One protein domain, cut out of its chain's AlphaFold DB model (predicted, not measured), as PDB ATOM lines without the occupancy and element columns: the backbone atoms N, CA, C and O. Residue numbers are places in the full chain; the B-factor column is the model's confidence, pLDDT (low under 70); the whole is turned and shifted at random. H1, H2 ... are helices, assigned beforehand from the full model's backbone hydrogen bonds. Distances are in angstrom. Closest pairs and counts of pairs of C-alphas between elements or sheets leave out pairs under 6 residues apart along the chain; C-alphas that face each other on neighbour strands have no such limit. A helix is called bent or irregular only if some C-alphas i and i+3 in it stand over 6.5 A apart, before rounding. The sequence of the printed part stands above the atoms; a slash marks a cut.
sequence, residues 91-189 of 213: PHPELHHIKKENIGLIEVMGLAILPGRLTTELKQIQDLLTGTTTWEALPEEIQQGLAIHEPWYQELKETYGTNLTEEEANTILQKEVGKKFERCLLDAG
ATOM      1  N   PRO A  91     -22.896  34.463 -14.961       95.94
ATOM      2  CA  PRO A  91     -22.011  33.725 -14.058       95.94
ATOM      3  C   PRO A  91     -22.608  32.371 -13.665       95.94
ATOM      4  O   PRO A  91     -23.734  32.307 -13.176       95.94
ATOM      5  N   HIS A  92     -21.872  31.282 -13.874       94.44
ATOM      6  CA  HIS A  92     -22.404  29.939 -13.638       94.44
ATOM      7  C   HIS A  92     -22.424  29.568 -12.141       94.44
ATOM      8  O   HIS A  92     -21.762  30.232 -11.334       94.44
ATOM      9  N   PRO A  93     -23.223  28.557 -11.728       93.56
ATOM     10  CA  PRO A  93     -23.477  28.242 -10.318       93.56
ATOM     11  C   PRO A  93     -22.231  28.095  -9.438       93.56
ATOM     12  O   PRO A  93     -22.242  28.497  -8.275       93.56
ATOM     13  N   GLU A  94     -21.132  27.583  -9.986       93.38
ATOM     14  CA  GLU A  94     -19.855  27.433  -9.289       93.38
ATOM     15  C   GLU A  94     -19.213  28.766  -8.871       93.38
ATOM     16  O   GLU A  94     -18.339  28.777  -8.007       93.38
ATOM     17  N   LEU A  95     -19.647  29.896  -9.438       95.69
ATOM     18  CA  LEU A  95     -19.171  31.243  -9.106       95.69
ATOM     19  C   LEU A  95     -20.152  32.031  -8.241       95.69
ATOM     20  O   LEU A  95     -19.792  33.099  -7.741       95.69
ATOM     21  N   HIS A  96     -21.370  31.527  -8.017       95.12
ATOM     22  CA  HIS A  96     -22.430  32.260  -7.307       95.12
ATOM     23  C   HIS A  96     -22.063  32.603  -5.864       95.12
ATOM     24  O   HIS A  96     -22.560  33.596  -5.325       95.12
ATOM     25  N   HIS A  97     -21.148  31.837  -5.263       95.50
ATOM     26  CA  HIS A  97     -20.583  32.153  -3.956       95.50
ATOM     27  C   HIS A  97     -19.856  33.514  -3.954       95.50
ATOM     28  O   HIS A  97     -19.951  34.248  -2.974       95.50
ATOM     29  N   ILE A  98     -19.240  33.918  -5.075       96.25
ATOM     30  CA  ILE A  98     -18.654  35.252  -5.274       96.25
ATOM     31  C   ILE A  98     -19.658  36.222  -5.909       96.25
ATOM     32  O   ILE A  98     -19.897  37.315  -5.394       96.25
ATOM     33  N   LYS A  99     -20.258  35.852  -7.042       94.75
ATOM     34  CA  LYS A  99     -21.135  36.739  -7.812       94.75
ATOM     35  C   LYS A  99     -22.246  35.936  -8.474       94.75
ATOM     36  O   LYS A  99     -21.993  35.151  -9.380       94.75
ATOM     37  N   LYS A 100     -23.483  36.173  -8.032       94.12
ATOM     38  CA  LYS A 100     -24.684  35.584  -8.642       94.12
ATOM     39  C   LYS A 100     -25.455  36.587  -9.495       94.12
ATOM     40  O   LYS A 100     -26.128  36.213 -10.440       94.12
ATOM     41  N   GLU A 101     -25.424  37.871  -9.163       93.38
ATOM     42  CA  GLU A 101     -26.233  38.857  -9.882       93.38
ATOM     43  C   GLU A 101     -25.616  39.151 -11.257       93.38
ATOM     44  O   GLU A 101     -24.412  38.971 -11.459       93.38
ATOM     45  N   ASN A 102     -26.429  39.654 -12.182       90.44
ATOM     46  CA  ASN A 102     -26.003  39.955 -13.548       90.44
ATOM     47  C   ASN A 102     -24.779  40.885 -13.602       90.44
ATOM     48  O   ASN A 102     -24.595  41.751 -12.743       90.44
ATOM     49  N   ILE A 103     -23.973  40.726 -14.654       94.50
ATOM     50  CA  ILE A 103     -22.835  41.603 -14.953       94.50
ATOM     51  C   ILE A 103     -23.357  42.954 -15.447       94.50
ATOM     52  O   ILE A 103     -23.796  43.078 -16.595       94.50
ATOM     53  N   GLY A 104     -23.315  43.958 -14.574       91.75
ATOM     54  CA  GLY A 104     -23.781  45.315 -14.835       91.75
ATOM     55  C   GLY A 104     -22.786  46.188 -15.605       91.75
ATOM     56  O   GLY A 104     -21.749  45.742 -16.091       91.75
ATOM     57  N   LEU A 105     -23.132  47.472 -15.745       91.69
ATOM     58  CA  LEU A 105     -22.343  48.457 -16.493       91.69
ATOM     59  C   LEU A 105     -20.935  48.647 -15.911       91.69
ATOM     60  O   LEU A 105     -19.967  48.750 -16.657       91.69
ATOM     61  N   ILE A 106     -20.828  48.703 -14.585       90.81
ATOM     62  CA  ILE A 106     -19.565  48.971 -13.888       90.81
ATOM     63  C   ILE A 106     -18.616  47.777 -14.051       90.81
ATOM     64  O   ILE A 106     -17.422  47.961 -14.287       90.81
ATOM     65  N   GLU A 107     -19.166  46.565 -14.027       94.62
ATOM     66  CA  GLU A 107     -18.435  45.326 -14.259       94.62
ATOM     67  C   GLU A 107     -17.908  45.206 -15.686       94.62
ATOM     68  O   GLU A 107     -16.752  44.844 -15.909       94.62
ATOM     69  N   VAL A 108     -18.723  45.602 -16.662       92.69
ATOM     70  CA  VAL A 108     -18.301  45.679 -18.064       92.69
ATOM     71  C   VAL A 108     -17.113  46.627 -18.247       92.69
ATOM     72  O   VAL A 108     -16.255  46.365 -19.086       92.69
ATOM     73  N   MET A 109     -17.051  47.706 -17.463       90.81
ATOM     74  CA  MET A 109     -15.956  48.683 -17.487       90.81
ATOM     75  C   MET A 109     -14.680  48.195 -16.779       90.81
ATOM     76  O   MET A 109     -13.707  48.946 -16.720       90.81
ATOM     77  N   GLY A 110     -14.661  46.969 -16.247       87.44
ATOM     78  CA  GLY A 110     -13.487  46.372 -15.605       87.44
ATOM     79  C   GLY A 110     -13.359  46.646 -14.111       87.44
ATOM     80  O   GLY A 110     -12.316  46.364 -13.527       87.44
ATOM     81  N   LEU A 111     -14.399  47.193 -13.485       90.62
ATOM     82  CA  LEU A 111     -14.500  47.274 -12.030       90.62
ATOM     83  C   LEU A 111     -15.284  46.064 -11.503       90.62
ATOM     84  O   LEU A 111     -15.875  45.322 -12.272       90.62
ATOM     85  N   ALA A 112     -15.303  45.841 -10.193       88.38
ATOM     86  CA  ALA A 112     -16.107  44.777  -9.598       88.38
ATOM     87  C   ALA A 112     -17.022  45.361  -8.526       88.38
ATOM     88  O   ALA A 112     -16.556  46.029  -7.603       88.38
ATOM     89  N   ILE A 113     -18.324  45.094  -8.644       91.00
ATOM     90  CA  ILE A 113     -19.277  45.301  -7.555       91.00
ATOM     91  C   ILE A 113     -19.581  43.934  -6.969       91.00
ATOM     92  O   ILE A 113     -20.207  43.084  -7.601       91.00
ATOM     93  N   LEU A 114     -19.098  43.732  -5.752       91.31
ATOM     94  CA  LEU A 114     -19.289  42.500  -5.012       91.31
ATOM     95  C   LEU A 114     -20.491  42.630  -4.065       91.31
ATOM     96  O   LEU A 114     -20.737  43.719  -3.535       91.31
ATOM     97  N   PRO A 115     -21.243  41.543  -3.830       91.31
ATOM     98  CA  PRO A 115     -22.301  41.523  -2.830       91.31
ATOM     99  C   PRO A 115     -21.808  41.974  -1.451       91.31
ATOM    100  O   PRO A 115     -20.764  41.530  -0.988       91.31
ATOM    101  N   GLY A 116     -22.589  42.800  -0.748       92.50
ATOM    102  CA  GLY A 116     -22.178  43.354   0.553       92.50
ATOM    103  C   GLY A 116     -21.852  42.303   1.626       92.50
ATOM    104  O   GLY A 116     -21.038  42.564   2.508       92.50
ATOM    105  N   ARG A 117     -22.438  41.100   1.520       93.44
ATOM    106  CA  ARG A 117     -22.138  39.949   2.391       93.44
ATOM    107  C   ARG A 117     -20.675  39.489   2.297       93.44
ATOM    108  O   ARG A 117     -20.086  39.165   3.330       93.44
ATOM    109  N   LEU A 118     -20.063  39.583   1.106       95.12
ATOM    110  CA  LEU A 118     -18.721  39.059   0.848       95.12
ATOM    111  C   LEU A 118     -17.665  39.729   1.713       95.12
ATOM    112  O   LEU A 118     -16.680  39.097   2.060       95.12
ATOM    113  N   THR A 119     -17.855  40.989   2.097       93.88
ATOM    114  CA  THR A 119     -16.914  41.673   2.992       93.88
ATOM    115  C   THR A 119     -16.744  40.916   4.310       93.88
ATOM    116  O   THR A 119     -15.627  40.777   4.804       93.88
ATOM    117  N   THR A 120     -17.843  40.407   4.871       95.56
ATOM    118  CA  THR A 120     -17.812  39.661   6.139       95.56
ATOM    119  C   THR A 120     -17.311  38.238   5.912       95.56
ATOM    120  O   THR A 120     -16.445  37.773   6.650       95.56
ATOM    121  N   GLU A 121     -17.791  37.577   4.859       96.94
ATOM    122  CA  GLU A 121     -17.406  36.204   4.501       96.94
ATOM    123  C   GLU A 121     -15.898  36.109   4.198       96.94
ATOM    124  O   GLU A 121     -15.202  35.251   4.738       96.94
ATOM    125  N   LEU A 122     -15.347  37.045   3.417       97.31
ATOM    126  CA  LEU A 122     -13.915  37.103   3.102       97.31
ATOM    127  C   LEU A 122     -13.060  37.383   4.336       97.31
ATOM    128  O   LEU A 122     -11.961  36.842   4.428       97.31
ATOM    129  N   LYS A 123     -13.549  38.177   5.300       97.06
ATOM    130  CA  LYS A 123     -12.829  38.378   6.564       97.06
ATOM    131  C   LYS A 123     -12.750  37.079   7.367       97.06
ATOM    132  O   LYS A 123     -11.688  36.748   7.877       97.06
ATOM    133  N   GLN A 124     -13.829  36.304   7.415       97.56
ATOM    134  CA  GLN A 124     -13.824  35.013   8.108       97.56
ATOM    135  C   GLN A 124     -12.917  33.989   7.405       97.56
ATOM    136  O   GLN A 124     -12.182  33.261   8.068       97.56
ATOM    137  N   ILE A 125     -12.905  33.967   6.067       97.88
ATOM    138  CA  ILE A 125     -11.958  33.144   5.298       97.88
ATOM    139  C   ILE A 125     -10.515  33.600   5.558       97.88
ATOM    140  O   ILE A 125      -9.630  32.762   5.710       97.88
ATOM    141  N   GLN A 126     -10.265  34.907   5.658       98.19
ATOM    142  CA  GLN A 126      -8.951  35.436   6.018       98.19
ATOM    143  C   GLN A 126      -8.498  34.897   7.380       98.19
ATOM    144  O   GLN A 126      -7.392  34.376   7.472       98.19
ATOM    145  N   ASP A 127      -9.359  34.947   8.400       97.81
ATOM    146  CA  ASP A 127      -9.044  34.457   9.749       97.81
ATOM    147  C   ASP A 127      -8.742  32.944   9.772       97.81
ATOM    148  O   ASP A 127      -7.907  32.483  10.556       97.81
ATOM    149  N   LEU A 128      -9.385  32.168   8.891       98.12
ATOM    150  CA  LEU A 128      -9.084  30.748   8.679       98.12
ATOM    151  C   LEU A 128      -7.729  30.525   7.987       98.12
ATOM    152  O   LEU A 128      -7.032  29.555   8.284       98.12
ATOM    153  N   LEU A 129      -7.355  31.394   7.046       98.19
ATOM    154  CA  LEU A 129      -6.098  31.305   6.293       98.19
ATOM    155  C   LEU A 129      -4.884  31.811   7.086       98.19
ATOM    156  O   LEU A 129      -3.756  31.394   6.817       98.19
ATOM    157  N   THR A 130      -5.091  32.683   8.070       98.12
ATOM    158  CA  THR A 130      -4.034  33.116   8.995       98.12
ATOM    159  C   THR A 130      -3.877  32.185  10.197       98.12
ATOM    160  O   THR A 130      -2.931  32.334  10.967       98.12
ATOM    161  N   GLY A 131      -4.810  31.247  10.389       96.81
ATOM    162  CA  GLY A 131      -4.839  30.365  11.556       96.81
ATOM    163  C   GLY A 131      -5.295  31.066  12.840       96.81
ATOM    164  O   GLY A 131      -5.113  30.524  13.928       96.81
ATOM    165  N   THR A 132      -5.905  32.253  12.730       96.38
ATOM    166  CA  THR A 132      -6.537  32.958  13.861       96.38
ATOM    167  C   THR A 132      -7.680  32.124  14.445       96.38
ATOM    168  O   THR A 132      -7.914  32.136  15.653       96.38
ATOM    169  N   THR A 133      -8.375  31.376  13.586       96.12
ATOM    170  CA  THR A 133      -9.368  30.365  13.953       96.12
ATOM    171  C   THR A 133      -9.216  29.137  13.054       96.12
ATOM    172  O   THR A 133      -8.539  29.186  12.027       96.12
ATOM    173  N   THR A 134      -9.855  28.027  13.421       95.38
ATOM    174  CA  THR A 134     -10.022  26.861  12.540       95.38
ATOM    175  C   THR A 134     -11.487  26.697  12.166       95.38
ATOM    176  O   THR A 134     -12.365  27.258  12.825       95.38
ATOM    177  N   TRP A 135     -11.757  25.925  11.111       93.88
ATOM    178  CA  TRP A 135     -13.120  25.675  10.641       93.88
ATOM    179  C   TRP A 135     -13.994  25.078  11.750       93.88
ATOM    180  O   TRP A 135     -15.099  25.545  11.999       93.88
ATOM    181  N   GLU A 136     -13.449  24.113  12.489       94.19
ATOM    182  CA  GLU A 136     -14.128  23.400  13.575       94.19
ATOM    183  C   GLU A 136     -14.363  24.275  14.814       94.19
ATOM    184  O   GLU A 136     -15.236  23.970  15.624       94.19
ATOM    185  N   ALA A 137     -13.580  25.345  14.979       95.62
ATOM    186  CA  ALA A 137     -13.710  26.282  16.091       95.62
ATOM    187  C   ALA A 137     -14.734  27.400  15.821       95.62
ATOM    188  O   ALA A 137     -15.096  28.127  16.749       95.62
ATOM    189  N   LEU A 138     -15.200  27.558  14.575       94.88
ATOM    190  CA  LEU A 138     -16.213  28.552  14.230       94.88
ATOM    191  C   LEU A 138     -17.582  28.182  14.837       94.88
ATOM    192  O   LEU A 138     -17.938  27.003  14.846       94.88
ATOM    193  N   PRO A 139     -18.389  29.165  15.280       96.06
ATOM    194  CA  PRO A 139     -19.798  28.950  15.606       96.06
ATOM    195  C   PRO A 139     -20.562  28.306  14.444       96.06
ATOM    196  O   PRO A 139     -20.277  28.598  13.279       96.06
ATOM    197  N   GLU A 140     -21.557  27.476  14.756       95.38
ATOM    198  CA  GLU A 140     -22.338  26.740  13.754       95.38
ATOM    199  C   GLU A 140     -22.994  27.684  12.735       95.38
ATOM    200  O   GLU A 140     -22.972  27.420  11.536       95.38
ATOM    201  N   GLU A 141     -23.491  28.838  13.183       93.88
ATOM    202  CA  GLU A 141     -24.113  29.838  12.314       93.88
ATOM    203  C   GLU A 141     -23.121  30.423  11.297       93.88
ATOM    204  O   GLU A 141     -23.489  30.702  10.156       93.88
ATOM    205  N   ILE A 142     -21.850  30.584  11.688       93.88
ATOM    206  CA  ILE A 142     -20.795  31.060  10.784       93.88
ATOM    207  C   ILE A 142     -20.394  29.954   9.807       93.88
ATOM    208  O   ILE A 142     -20.246  30.233   8.618       93.88
ATOM    209  N   GLN A 143     -20.271  28.706  10.269       94.56
ATOM    210  CA  GLN A 143     -19.997  27.570   9.381       94.56
ATOM    211  C   GLN A 143     -21.088  27.430   8.311       94.56
ATOM    212  O   GLN A 143     -20.777  27.278   7.133       94.56
ATOM    213  N   GLN A 144     -22.362  27.557   8.695       94.19
ATOM    214  CA  GLN A 144     -23.488  27.522   7.759       94.19
ATOM    215  C   GLN A 144     -23.429  28.667   6.735       94.19
ATOM    216  O   GLN A 144     -23.666  28.434   5.551       94.19
ATOM    217  N   GLY A 145     -23.076  29.886   7.160       92.62
ATOM    218  CA  GLY A 145     -22.892  31.024   6.252       92.62
ATOM    219  C   GLY A 145     -21.724  30.840   5.276       92.62
ATOM    220  O   GLY A 145     -21.834  31.197   4.106       92.62
ATOM    221  N   LEU A 146     -20.630  30.225   5.730       95.56
ATOM    222  CA  LEU A 146     -19.445  29.956   4.913       95.56
ATOM    223  C   LEU A 146     -19.524  28.673   4.088       95.56
ATOM    224  O   LEU A 146     -18.658  28.464   3.242       95.56
ATOM    225  N   ALA A 147     -20.540  27.832   4.284       94.75
ATOM    226  CA  ALA A 147     -20.666  26.549   3.593       94.75
ATOM    227  C   ALA A 147     -20.601  26.698   2.062       94.75
ATOM    228  O   ALA A 147     -19.987  25.883   1.377       94.75
ATOM    229  N   ILE A 148     -21.142  27.793   1.511       94.88
ATOM    230  CA  ILE A 148     -21.075  28.090   0.069       94.88
ATOM    231  C   ILE A 148     -19.644  28.352  -0.437       94.88
ATOM    232  O   ILE A 148     -19.383  28.239  -1.632       94.88
ATOM    233  N   HIS A 149     -18.719  28.710   0.454       97.06
ATOM    234  CA  HIS A 149     -17.305  28.938   0.158       97.06
ATOM    235  C   HIS A 149     -16.425  27.738   0.499       97.06
ATOM    236  O   HIS A 149     -15.253  27.767   0.140       97.06
ATOM    237  N   GLU A 150     -16.940  26.709   1.177       95.38
ATOM    238  CA  GLU A 150     -16.128  25.608   1.702       95.38
ATOM    239  C   GLU A 150     -15.240  24.949   0.632       95.38
ATOM    240  O   GLU A 150     -14.033  24.869   0.869       95.38
ATOM    241  N   PRO A 151     -15.739  24.574  -0.567       96.38
ATOM    242  CA  PRO A 151     -14.882  23.989  -1.599       96.38
ATOM    243  C   PRO A 151     -13.738  24.923  -2.002       96.38
ATOM    244  O   PRO A 151     -12.586  24.507  -2.096       96.38
ATOM    245  N   TRP A 152     -14.040  26.214  -2.162       97.56
ATOM    246  CA  TRP A 152     -13.039  27.220  -2.506       97.56
ATOM    247  C   TRP A 152     -12.043  27.455  -1.366       97.56
ATOM    248  O   TRP A 152     -10.850  27.584  -1.613       97.56
ATOM    249  N   TYR A 153     -12.487  27.452  -0.107       97.44
ATOM    250  CA  TYR A 153     -11.585  27.522   1.041       97.44
ATOM    251  C   TYR A 153     -10.624  26.326   1.080       97.44
ATOM    252  O   TYR A 153      -9.437  26.530   1.334       97.44
ATOM    253  N   GLN A 154     -11.089  25.107   0.782       97.50
ATOM    254  CA  GLN A 154     -10.202  23.942   0.697       97.50
ATOM    255  C   GLN A 154      -9.156  24.116  -0.417       97.50
ATOM    256  O   GLN A 154      -7.973  23.912  -0.153       97.50
ATOM    257  N   GLU A 155      -9.544  24.600  -1.605       97.69
ATOM    258  CA  GLU A 155      -8.596  24.930  -2.688       97.69
ATOM    259  C   GLU A 155      -7.527  25.939  -2.224       97.69
ATOM    260  O   GLU A 155      -6.328  25.760  -2.473       97.69
ATOM    261  N   LEU A 156      -7.944  27.002  -1.525       98.06
ATOM    262  CA  LEU A 156      -7.038  28.023  -0.993       98.06
ATOM    263  C   LEU A 156      -6.089  27.439   0.056       98.06
ATOM    264  O   LEU A 156      -4.887  27.702   0.011       98.06
ATOM    265  N   LYS A 157      -6.611  26.626   0.973       97.62
ATOM    266  CA  LYS A 157      -5.840  25.958   2.024       97.62
ATOM    267  C   LYS A 157      -4.811  24.988   1.449       97.62
ATOM    268  O   LYS A 157      -3.677  24.978   1.917       97.62
ATOM    269  N   GLU A 158      -5.176  24.193   0.450       98.06
ATOM    270  CA  GLU A 158      -4.252  23.271  -0.219       98.06
ATOM    271  C   GLU A 158      -3.145  24.019  -0.967       98.06
ATOM    272  O   GLU A 158      -1.986  23.606  -0.940       98.06
ATOM    273  N   THR A 159      -3.489  25.142  -1.601       97.94
ATOM    274  CA  THR A 159      -2.551  25.924  -2.418       97.94
ATOM    275  C   THR A 159      -1.609  26.787  -1.576       97.94
ATOM    276  O   THR A 159      -0.426  26.902  -1.900       97.94
ATOM    277  N   TYR A 160      -2.122  27.420  -0.518       97.81
ATOM    278  CA  TYR A 160      -1.428  28.480   0.223       97.81
ATOM    279  C   TYR A 160      -1.174  28.151   1.704       97.81
ATOM    280  O   TYR A 160      -0.337  28.796   2.335       97.81
ATOM    281  N   GLY A 161      -1.843  27.143   2.269       96.94
ATOM    282  CA  GLY A 161      -1.786  26.814   3.695       96.94
ATOM    283  C   GLY A 161      -2.660  27.720   4.574       96.94
ATOM    284  O   GLY A 161      -3.439  28.533   4.086       96.94
ATOM    285  N   THR A 162      -2.537  27.557   5.897       96.75
ATOM    286  CA  THR A 162      -3.340  28.275   6.915       96.75
ATOM    287  C   THR A 162      -2.484  28.994   7.963       96.75
ATOM    288  O   THR A 162      -2.889  29.135   9.113       96.75
ATOM    289  N   ASN A 163      -1.257  29.370   7.608       97.25
ATOM    290  CA  ASN A 163      -0.336  30.093   8.493       97.25
ATOM    291  C   ASN A 163       0.203  31.346   7.792       97.25
ATOM    292  O   ASN A 163       1.400  31.631   7.824       97.25
ATOM    293  N   LEU A 164      -0.687  32.031   7.075       97.81
ATOM    294  CA  LEU A 164      -0.386  33.277   6.387       97.81
ATOM    295  C   LEU A 164      -0.401  34.449   7.371       97.81
ATOM    296  O   LEU A 164      -1.121  34.443   8.370       97.81
ATOM    297  N   THR A 165       0.345  35.498   7.062       98.31
ATOM    298  CA  THR A 165       0.121  36.808   7.682       98.31
ATOM    299  C   THR A 165      -1.180  37.435   7.166       98.31
ATOM    300  O   THR A 165      -1.699  37.061   6.112       98.31
ATOM    301  N   GLU A 166      -1.716  38.425   7.886       97.25
ATOM    302  CA  GLU A 166      -2.936  39.132   7.468       97.25
ATOM    303  C   GLU A 166      -2.783  39.788   6.082       97.25
ATOM    304  O   GLU A 166      -3.701  39.729   5.261       97.25
ATOM    305  N   GLU A 167      -1.606  40.357   5.798       97.88
ATOM    306  CA  GLU A 167      -1.274  40.990   4.517       97.88
ATOM    307  C   GLU A 167      -1.210  39.971   3.367       97.88
ATOM    308  O   GLU A 167      -1.785  40.203   2.298       97.88
ATOM    309  N   GLU A 168      -0.569  38.820   3.590       98.25
ATOM    310  CA  GLU A 168      -0.503  37.729   2.610       98.25
ATOM    311  C   GLU A 168      -1.896  37.171   2.318       98.25
ATOM    312  O   GLU A 168      -2.273  37.040   1.151       98.25
ATOM    313  N   ALA A 169      -2.689  36.905   3.361       98.19
ATOM    314  CA  ALA A 169      -4.049  36.400   3.216       98.19
ATOM    315  C   ALA A 169      -4.943  37.394   2.455       98.19
ATOM    316  O   ALA A 169      -5.660  36.988   1.542       98.19
ATOM    317  N   ASN A 170      -4.859  38.696   2.756       97.62
ATOM    318  CA  ASN A 170      -5.607  39.722   2.023       97.62
ATOM    319  C   ASN A 170      -5.202  39.779   0.541       97.62
ATOM    320  O   ASN A 170      -6.057  39.796  -0.343       97.62
ATOM    321  N   THR A 171      -3.898  39.755   0.263       98.19
ATOM    322  CA  THR A 171      -3.367  39.775  -1.108       98.19
ATOM    323  C   THR A 171      -3.828  38.554  -1.907       98.19
ATOM    324  O   THR A 171      -4.246  38.679  -3.061       98.19
ATOM    325  N   ILE A 172      -3.792  37.370  -1.289       98.25
ATOM    326  CA  ILE A 172      -4.267  36.123  -1.896       98.25
ATOM    327  C   ILE A 172      -5.768  36.194  -2.157       98.25
ATOM    328  O   ILE A 172      -6.190  35.933  -3.281       98.25
ATOM    329  N   LEU A 173      -6.572  36.596  -1.173       98.00
ATOM    330  CA  LEU A 173      -8.020  36.704  -1.346       98.00
ATOM    331  C   LEU A 173      -8.383  37.696  -2.450       98.00
ATOM    332  O   LEU A 173      -9.186  37.361  -3.313       98.00
ATOM    333  N   GLN A 174      -7.746  38.868  -2.500       97.06
ATOM    334  CA  GLN A 174      -7.976  39.838  -3.572       97.06
ATOM    335  C   GLN A 174      -7.663  39.245  -4.953       97.06
ATOM    336  O   GLN A 174      -8.450  39.397  -5.891       97.06
ATOM    337  N   LYS A 175      -6.533  38.542  -5.083       97.62
ATOM    338  CA  LYS A 175      -6.130  37.875  -6.326       97.62
ATOM    339  C   LYS A 175      -7.123  36.788  -6.737       97.62
ATOM    340  O   LYS A 175      -7.512  36.723  -7.900       97.62
ATOM    341  N   GLU A 176      -7.516  35.924  -5.809       97.94
ATOM    342  CA  GLU A 176      -8.377  34.772  -6.095       97.94
ATOM    343  C   GLU A 176      -9.828  35.192  -6.355       97.94
ATOM    344  O   GLU A 176     -10.446  34.690  -7.293       97.94
ATOM    345  N   VAL A 177     -10.342  36.194  -5.635       97.12
ATOM    346  CA  VAL A 177     -11.621  36.846  -5.966       97.12
ATOM    347  C   VAL A 177     -11.557  37.471  -7.358       97.12
ATOM    348  O   VAL A 177     -12.486  37.291  -8.144       97.12
ATOM    349  N   GLY A 178     -10.452  38.143  -7.702       95.75
ATOM    350  CA  GLY A 178     -10.235  38.707  -9.036       95.75
ATOM    351  C   GLY A 178     -10.329  37.658 -10.147       95.75
ATOM    352  O   GLY A 178     -11.028  37.880 -11.131       95.75
ATOM    353  N   LYS A 179      -9.713  36.483  -9.963       96.50
ATOM    354  CA  LYS A 179      -9.807  35.362 -10.917       96.50
ATOM    355  C   LYS A 179     -11.228  34.810 -11.048       96.50
ATOM    356  O   LYS A 179     -11.691  34.559 -12.158       96.50
ATOM    357  N   LYS A 180     -11.939  34.612  -9.929       96.38
ATOM    358  CA  LYS A 180     -13.337  34.139  -9.958       96.38
ATOM    359  C   LYS A 180     -14.236  35.166 -10.656       96.38
ATOM    360  O   LYS A 180     -15.107  34.793 -11.436       96.38
ATOM    361  N   PHE A 181     -13.985  36.456 -10.443       95.81
ATOM    362  CA  PHE A 181     -14.713  37.530 -11.110       95.81
ATOM    363  C   PHE A 181     -14.385  37.640 -12.607       95.81
ATOM    364  O   PHE A 181     -15.292  37.814 -13.415       95.81
ATOM    365  N   GLU A 182     -13.125  37.469 -13.010       95.81
ATOM    366  CA  GLU A 182     -12.751  37.352 -14.427       95.81
ATOM    367  C   GLU A 182     -13.517  36.209 -15.100       95.81
ATOM    368  O   GLU A 182     -14.077  36.390 -16.182       95.81
ATOM    369  N   ARG A 183     -13.636  35.060 -14.423       96.75
ATOM    370  CA  ARG A 183     -14.459  33.955 -14.913       96.75
ATOM    371  C   ARG A 183     -15.936  34.339 -15.044       96.75
ATOM    372  O   ARG A 183     -16.528  34.026 -16.068       96.75
ATOM    373  N   CYS A 184     -16.494  35.096 -14.097       96.50
ATOM    374  CA  CYS A 184     -17.866  35.610 -14.201       96.50
ATOM    375  C   CYS A 184     -18.066  36.457 -15.472       96.50
ATOM    376  O   CYS A 184     -19.113  36.385 -16.115       96.50
ATOM    377  N   LEU A 185     -17.065  37.262 -15.848       97.00
ATOM    378  CA  LEU A 185     -17.103  38.041 -17.087       97.00
ATOM    379  C   LEU A 185     -16.998  37.145 -18.332       97.00
ATOM    380  O   LEU A 185     -17.707  37.390 -19.303       97.00
ATOM    381  N   LEU A 186     -16.155  36.109 -18.309       96.75
ATOM    382  CA  LEU A 186     -16.027  35.138 -19.408       96.75
ATOM    383  C   LEU A 186     -17.315  34.325 -19.620       96.75
ATOM    384  O   LEU A 186     -17.735  34.100 -20.761       96.75
ATOM    385  N   ASP A 187     -17.976  33.916 -18.538       96.56
ATOM    386  CA  ASP A 187     -19.261  33.217 -18.606       96.56
ATOM    387  C   ASP A 187     -20.336  34.133 -19.218       96.56
ATOM    388  O   ASP A 187     -21.104  33.696 -20.076       96.56
ATOM    389  N   ALA A 188     -20.309  35.429 -18.892       96.94
ATOM    390  CA  ALA A 188     -21.226  36.431 -19.436       96.94
ATOM    391  C   ALA A 188     -20.917  36.907 -20.874       96.94
ATOM    392  O   ALA A 188     -21.726  37.623 -21.471       96.94
ATOM    393  N   GLY A 189     -19.762  36.552 -21.445       97.50
ATOM    394  CA  GLY A 189     -19.425  36.847 -22.840       97.50
ATOM    395  C   GLY A 189     -20.186  35.934 -23.805       97.50
ATOM    396  O   GLY A 189     -20.160  34.716 -23.634       97.50
TER     397      GLY A 189
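Overview. This is residues 91 to 189 of the 213 residues of the protein "Galactose-1-phosphate uridylyltransferase" of Epulopiscium sp (UniProt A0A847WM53). One long helix, H4, runs through most of the length of the domain, with a helical head at its beginning and a looser end at its last turns. In the head, the end of H2 meets the first turns of H4 as a V, and the sharply bent H3 makes an L whose two arms, H3a and H3b, both lie close to H2; at the other end the short H1 and the unnamed residues 91 to 104 lie beside the last part of H4. The printed part has 99 residues with four named helices, in the order H1, H2, H3, H4, and no named strand; the class is all helix, with 60 residues in the named elements. The whole is compact, with a radius of gyration of the C-alphas of 13.8 A, and the C-alphas span 39 by 27 by 21 A.

Arrangement. Residues 91 to 104 hold no named element. After them comes H1, residues 105 to 108, and a short link of 9 residues joins it to H2, residues 118 to 129; these two helices are apart. A short link of 10 residues then leads to H3, residues 140 to 160. By its hydrogen bonds H3 was assigned as one helix, but it is bent: C-alphas 148 and 151 are 7.6 A apart. Its arms are H3a, residues 140 to 148, and H3b, residues 151 to 160, and their lines are about perpendicular, at 85 degrees. H3a is itself irregular, with C-alphas 145 and 148 7.1 A apart. H2 and H3a are close but not clearly touching, the closest C-alphas being those of Glu 121 and Leu 146, 6.6 A apart, and their lines are about perpendicular, at 78 degrees. H2 and H3b are also close but not clearly touching, the closest C-alphas being those of Leu 129 and Lys 157, 6.8 A apart; they run the same way at a steep tilt of 45 degrees. A tight link of 5 residues joins H3 to H4, residues 166 to 188. H4 touches H2 with residues 166 to 173 alone; the closest C-alphas, those of Gln 126 and Ala 169, are 5.7 A apart, and the two helices run opposite ways at a steep tilt of 50 degrees. H3b and H4 are near each other, with 8 pairs of C-alphas within 10 A. H1 and H4 are close but not clearly touching, the closest C-alphas being those of Val 108 and Leu 185, 7.8 A apart. H3a and H4 are apart, and H1 is apart from both arms of H3. In H2, H3b and H4 every O i to N i+4 pair is within hydrogen-bond range; in H3a 4 of 5 are, and H1 is too short for such a pair.

Along the chain. H1 begins at C-alpha 105, at (-22.343, 48.457, -16.493). H2 measures 15.8 A from first to last C-alpha, H3a 13.8 A and H3b 14.3 A. H4 is the longest helix, with 23 residues and 32.6 A from C-alpha 166 at (-2.936, 39.132, 7.468) to C-alpha 188 at (-21.226, 36.431, -19.436).

Size, cuts and confidence. The two C-alphas farthest apart are those of Ala 137 and Gly 189, at 40.7 A, while the first and last printed C-alphas, those of Pro 91 and Gly 189, are 9.7 A apart. The centre of H4 is nearest to the mean of the C-alphas, at 7.3 A, and that of H1 is farthest, at 19.7 A. The printed part has no cut, and no link between the helices is long. The mean pLDDT of the printed part is 95.6, and no printed residue is under 70.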